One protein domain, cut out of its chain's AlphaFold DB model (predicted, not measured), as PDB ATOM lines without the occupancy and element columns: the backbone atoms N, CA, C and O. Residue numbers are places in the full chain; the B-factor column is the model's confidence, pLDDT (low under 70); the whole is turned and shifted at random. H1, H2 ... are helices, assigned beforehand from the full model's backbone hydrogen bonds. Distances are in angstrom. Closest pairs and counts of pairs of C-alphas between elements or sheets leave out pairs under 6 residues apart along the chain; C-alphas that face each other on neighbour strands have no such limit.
ATOM      1  N   GLU A 370      25.715 146.403 144.668       67.31
ATOM      2  CA  GLU A 370      24.537 147.214 144.434       67.31
ATOM      3  C   GLU A 370      23.286 146.545 145.032       67.31
ATOM      4  O   GLU A 370      22.270 146.352 144.353       67.31
ATOM      5  N   GLU A 371      23.353 146.140 146.306       69.56
ATOM      6  CA  GLU A 371      22.149 145.730 147.025       69.56
ATOM      7  C   GLU A 371      21.220 146.951 147.179       69.56
ATOM      8  O   GLU A 371      21.649 148.015 147.642       69.56
ATOM      9  N   PRO A 372      19.938 146.849 146.786       76.62
ATOM     10  CA  PRO A 372      19.010 147.953 146.954       76.62
ATOM     11  C   PRO A 372      18.862 148.299 148.441       76.62
ATOM     12  O   PRO A 372      18.587 147.423 149.258       76.62
ATOM     13  N   SER A 373      18.965 149.593 148.777       81.62
ATOM     14  CA  SER A 373      18.866 150.104 150.155       81.62
ATOM     15  C   SER A 373      17.723 149.436 150.938       81.62
ATOM     16  O   SER A 373      16.611 149.316 150.397       81.62
ATOM     17  N   PRO A 374      17.917 149.079 152.221       73.25
ATOM     18  CA  PRO A 374      16.861 148.505 153.044       73.25
ATOM     19  C   PRO A 374      15.646 149.448 153.073       73.25
ATOM     20  O   PRO A 374      15.738 150.618 153.438       73.25
ATOM     21  N   GLY A 375      14.499 148.956 152.596       78.75
ATOM     22  CA  GLY A 375      13.267 149.738 152.403       78.75
ATOM     23  C   GLY A 375      12.879 150.000 150.942       78.75
ATOM     24  O   GLY A 375      11.704 150.268 150.679       78.75
ATOM     25  N   THR A 376      13.797 149.818 149.986       84.75
ATOM     26  CA  THR A 376      13.528 149.926 148.535       84.75
ATOM     27  C   THR A 376      12.457 148.927 148.105       84.75
ATOM     28  O   THR A 376      11.524 149.297 147.405       84.75
ATOM     29  N   ARG A 377      12.480 147.704 148.648       85.75
ATOM     30  CA  ARG A 377      11.431 146.694 148.419       85.75
ATOM     31  C   ARG A 377      10.018 147.166 148.800       85.75
ATOM     32  O   ARG A 377       9.050 146.688 148.235       85.75
ATOM     33  N   ARG A 378       9.869 148.072 149.776       88.38
ATOM     34  CA  ARG A 378       8.549 148.555 150.235       88.38
ATOM     35  C   ARG A 378       8.145 149.882 149.594       88.38
ATOM     36  O   ARG A 378       6.970 150.082 149.318       88.38
ATOM     37  N   LYS A 379       9.099 150.797 149.398       93.75
ATOM     38  CA  LYS A 379       8.839 152.174 148.931       93.75
ATOM     39  C   LYS A 379       9.086 152.367 147.435       93.75
ATOM     40  O   LYS A 379       8.410 153.167 146.801       93.75
ATOM     41  N   HIS A 380      10.033 151.626 146.871       91.69
ATOM     42  CA  HIS A 380      10.528 151.790 145.506       91.69
ATOM     43  C   HIS A 380      10.561 150.430 144.799       91.69
ATOM     44  O   HIS A 380      11.613 149.944 144.386       91.69
ATOM     45  N   GLN A 381       9.386 149.802 144.679       90.88
ATOM     46  CA  GLN A 381       9.232 148.452 144.128       90.88
ATOM     47  C   GLN A 381       9.840 148.316 142.725       90.88
ATOM     48  O   GLN A 381      10.448 147.295 142.434       90.88
ATOM     49  N   ILE A 382       9.722 149.342 141.874       92.25
ATOM     50  CA  ILE A 382      10.303 149.332 140.521       92.25
ATOM     51  C   ILE A 382      11.829 149.274 140.595       92.25
ATOM     52  O   ILE A 382      12.434 148.423 139.955       92.25
ATOM     53  N   THR A 383      12.450 150.127 141.414       92.06
ATOM     54  CA  THR A 383      13.903 150.120 141.627       92.06
ATOM     55  C   THR A 383      14.353 148.767 142.163       92.06
ATOM     56  O   THR A 383      15.266 148.162 141.614       92.06
ATOM     57  N   TYR A 384      13.660 148.231 143.170       91.94
ATOM     58  CA  TYR A 384      13.947 146.899 143.700       91.94
ATOM     59  C   TYR A 384      13.849 145.809 142.622       91.94
ATOM     60  O   TYR A 384      14.749 144.980 142.515       91.94
ATOM     61  N   LEU A 385      12.796 145.829 141.798       92.81
ATOM     62  CA  LEU A 385      12.633 144.897 140.681       92.81
ATOM     63  C   LEU A 385      13.725 145.071 139.622       92.81
ATOM     64  O   LEU A 385      14.163 144.074 139.067       92.81
ATOM     65  N   ALA A 386      14.203 146.291 139.374       91.88
ATOM     66  CA  ALA A 386      15.312 146.545 138.460       91.88
ATOM     67  C   ALA A 386      16.626 145.946 138.987       91.88
ATOM     68  O   ALA A 386      17.289 145.218 138.253       91.88
ATOM     69  N   HIS A 387      16.964 146.147 140.267       88.62
ATOM     70  CA  HIS A 387      18.114 145.471 140.889       88.62
ATOM     71  C   HIS A 387      17.939 143.948 140.873       88.62
ATOM     72  O   HIS A 387      18.876 143.211 140.568       88.62
ATOM     73  N   GLN A 388      16.727 143.458 141.153       90.56
ATOM     74  CA  GLN A 388      16.424 142.032 141.112       90.56
ATOM     75  C   GLN A 388      16.573 141.457 139.696       90.56
ATOM     76  O   GLN A 388      17.102 140.356 139.563       90.56
ATOM     77  N   ALA A 389      16.130 142.177 138.666       90.19
ATOM     78  CA  ALA A 389      16.264 141.784 137.270       90.19
ATOM     79  C   ALA A 389      17.731 141.808 136.831       90.19
ATOM     80  O   ALA A 389      18.198 140.814 136.291       90.19
ATOM     81  N   LYS A 390      18.479 142.866 137.166       89.44
ATOM     82  CA  LYS A 390      19.919 142.989 136.893       89.44
ATOM     83  C   LYS A 390      20.727 141.851 137.523       89.44
ATOM     84  O   LYS A 390      21.600 141.277 136.883       89.44
ATOM     85  N   ALA A 391      20.406 141.475 138.761       85.75
ATOM     86  CA  ALA A 391      21.034 140.330 139.415       85.75
ATOM     87  C   ALA A 391      20.699 138.996 138.716       85.75
ATOM     88  O   ALA A 391      21.553 138.123 138.635       85.75
ATOM     89  N   ASN A 392      19.472 138.837 138.206       87.69
ATOM     90  CA  ASN A 392      19.069 137.646 137.449       87.69
ATOM     91  C   ASN A 392      19.720 137.601 136.051       87.69
ATOM     92  O   ASN A 392      20.123 136.543 135.586       87.69
ATOM     93  N   GLU A 393      19.873 138.752 135.394       89.25
ATOM     94  CA  GLU A 393      20.582 138.880 134.116       89.25
ATOM     95  C   GLU A 393      22.050 138.462 134.250       89.25
ATOM     96  O   GLU A 393      22.517 137.635 133.471       89.25
ATOM     97  N   LEU A 394      22.755 138.966 135.268       85.06
ATOM     98  CA  LEU A 394      24.144 138.586 135.540       85.06
ATOM     99  C   LEU A 394      24.263 137.077 135.801       85.06
ATOM    100  O   LEU A 394      25.154 136.420 135.264       85.06
ATOM    101  N   GLU A 395      23.332 136.512 136.573       84.62
ATOM    102  CA  GLU A 395      23.270 135.073 136.842       84.62
ATOM    103  C   GLU A 395      23.089 134.256 135.554       84.62
ATOM    104  O   GLU A 395      23.877 133.347 135.281       84.62
ATOM    105  N   LEU A 396      22.100 134.604 134.727       88.50
ATOM    106  CA  LEU A 396      21.854 133.945 133.444       88.50
ATOM    107  C   LEU A 396      23.043 134.089 132.494       88.50
ATOM    108  O   LEU A 396      23.418 133.117 131.845       88.50
ATOM    109  N   GLN A 397      23.674 135.261 132.448       88.56
ATOM    110  CA  GLN A 397      24.868 135.495 131.646       88.56
ATOM    111  C   GLN A 397      26.030 134.607 132.101       88.56
ATOM    112  O   GLN A 397      26.715 134.023 131.260       88.56
ATOM    113  N   ALA A 398      26.236 134.455 133.410       86.31
ATOM    114  CA  ALA A 398      27.250 133.558 133.952       86.31
ATOM    115  C   ALA A 398      26.915 132.079 133.691       86.31
ATOM    116  O   ALA A 398      27.797 131.283 133.371       86.31
ATOM    117  N   MET A 399      25.637 131.689 133.760       86.38
ATOM    118  CA  MET A 399      25.203 130.342 133.372       86.38
ATOM    119  C   MET A 399      25.420 130.082 131.878       86.38
ATOM    120  O   MET A 399      25.877 129.004 131.499       86.38
ATOM    121  N   TRP A 400      25.122 131.057 131.019       87.31
ATOM    122  CA  TRP A 400      25.351 130.968 129.578       87.31
ATOM    123  C   TRP A 400      26.836 130.910 129.245       87.31
ATOM    124  O   TRP A 400      27.237 130.066 128.443       87.31
ATOM    125  N   SER A 401      27.664 131.741 129.881       85.88
ATOM    126  CA  SER A 401      29.115 131.711 129.694       85.88
ATOM    127  C   SER A 401      29.698 130.371 130.151       85.88
ATOM    128  O   SER A 401      30.489 129.778 129.419       85.88
ATOM    129  N   ALA A 402      29.247 129.830 131.288       87.75
ATOM    130  CA  ALA A 402      29.664 128.522 131.789       87.75
ATOM    131  C   ALA A 402      29.210 127.373 130.878       87.75
ATOM    132  O   ALA A 402      30.004 126.483 130.568       87.75
ATOM    133  N   ASN A 403      27.961 127.387 130.395       91.94
ATOM    134  CA  ASN A 403      27.463 126.387 129.445       91.94
ATOM    135  C   ASN A 403      28.250 126.442 128.131       91.94
ATOM    136  O   ASN A 403      28.716 125.412 127.649       91.94
ATOM    137  N   ARG A 404      28.488 127.645 127.596       90.56
ATOM    138  CA  ARG A 404      29.303 127.848 126.394       90.56
ATOM    139  C   ARG A 404      30.732 127.363 126.594       90.56
ATOM    140  O   ARG A 404      31.272 126.671 125.736       90.56
ATOM    141  N   HIS A 405      31.336 127.681 127.734       88.69
ATOM    142  CA  HIS A 405      32.669 127.202 128.073       88.69
ATOM    143  C   HIS A 405      32.701 125.674 128.159       88.69
ATOM    144  O   HIS A 405      33.601 125.054 127.603       88.69
ATOM    145  N   THR A 406      31.682 125.062 128.764       90.00
ATOM    146  CA  THR A 406      31.546 123.602 128.863       90.00
ATOM    147  C   THR A 406      31.422 122.969 127.478       90.00
ATOM    148  O   THR A 406      32.131 122.011 127.196       90.00
ATOM    149  N   ARG A 407      30.607 123.544 126.580       90.69
ATOM    150  CA  ARG A 407      30.499 123.106 125.177       90.69
ATOM    151  C   ARG A 407      31.838 123.195 124.446       90.69
ATOM    152  O   ARG A 407      32.235 122.234 123.797       90.69
ATOM    153  N   ARG A 408      32.575 124.300 124.606       89.94
ATOM    154  CA  ARG A 408      33.923 124.457 124.030       89.94
ATOM    155  C   ARG A 408      34.918 123.454 124.597       89.94
ATOM    156  O   ARG A 408      35.719 122.908 123.848       89.94
ATOM    157  N   GLN A 409      34.866 123.180 125.899       91.25
ATOM    158  CA  GLN A 409      35.709 122.159 126.516       91.25
ATOM    159  C   GLN A 409      35.377 120.758 125.985       91.25
ATOM    160  O   GLN A 409      36.292 120.004 125.659       91.25
ATOM    161  N   THR A 410      34.094 120.398 125.863       92.56
ATOM    162  CA  THR A 410      33.688 119.093 125.317       92.56
ATOM    163  C   THR A 410      34.052 118.963 123.846       92.56
ATOM    164  O   THR A 410      34.599 117.935 123.460       92.56
ATOM    165  N   GLN A 411      33.844 120.011 123.053       92.50
ATOM    166  CA  GLN A 411      34.225 120.037 121.645       92.50
ATOM    167  C   GLN A 411      35.747 119.960 121.483       92.50
ATOM    168  O   GLN A 411      36.239 119.202 120.661       92.50
ATOM    169  N   GLY A 412      36.525 120.668 122.306       92.69
ATOM    170  CA  GLY A 412      37.985 120.543 122.306       92.69
ATOM    171  C   GLY A 412      38.461 119.144 122.709       92.69
ATOM    172  O   GLY A 412      39.478 118.669 122.210       92.69
ATOM    173  N   LYS A 413      37.714 118.461 123.585       95.50
ATOM    174  CA  LYS A 413      38.038 117.108 124.048       95.50
ATOM    175  C   LYS A 413      37.661 116.016 123.046       95.50
ATOM    176  O   LYS A 413      38.389 115.034 122.938       95.50
ATOM    177  N   TYR A 414      36.527 116.151 122.362       95.19
ATOM    178  CA  TYR A 414      35.959 115.087 121.526       95.19
ATOM    179  C   TYR A 414      35.883 115.432 120.033       95.19
ATOM    180  O   TYR A 414      35.639 114.547 119.219       95.19
ATOM    181  N   GLY A 415      36.140 116.684 119.658       89.69
ATOM    182  CA  GLY A 415      36.196 117.153 118.275       89.69
ATOM    183  C   GLY A 415      34.843 117.342 117.582       89.69
ATOM    184  O   GLY A 415      34.844 117.650 116.392       89.69
ATOM    185  N   PHE A 416      33.716 117.166 118.282       70.38
ATOM    186  CA  PHE A 416      32.356 117.340 117.759       70.38
ATOM    187  C   PHE A 416      31.490 118.204 118.673       70.38
ATOM    188  O   PHE A 416      31.701 118.161 119.911       70.38
TER     189      PHE A 416
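AT A GLANCE: This is residues 370 to 416 of the 416 residues of the protein "Hypothetical protein" of Hermetia illucens (UniProt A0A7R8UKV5). Picture one long, nearly straight helix, H2, with the short helix H1 at its first end and the unnamed residues 370 to 375 folded back beside that end. Residues 392 to 406 and 409 to 415 stand free. The printed part has 47 residues with two named helices, H1 then H2, and no named strand; the class is all helix. It is an extended rod, spanning 54 by 13 by 9 A, with a radius of gyration of the C-alphas of 17.4 A.

HOW THE PARTS SIT: Look first at H1, residues 376 to 379, and then at H2, residues 381 to 414. They touch only at the corner by their tight link of one residue, H2 with residues 383 to 384 alone; the closest C-alphas, of Arg 377 and Tyr 384, are 5.4 A apart. In H2 every O i to N i+4 pair is within hydrogen-bond range; H1 is too short for such a pair.

IN THESE COORDINATES: Find C-alpha 376 at (13.528, 149.926, 148.535), where H1 begins. From C-alpha 381 at (9.232, 148.452, 144.128), H2 runs 48.4 A to C-alpha 414 at (35.959, 115.087, 121.526).

THE WHOLE: The C-alphas farthest apart, of Lys 379 and Gly 415, are 54.0 A apart. The printed part has no cut and ends at Phe 416, the chain's last residue. Confidence is low, under 70, at residues 370 to 371.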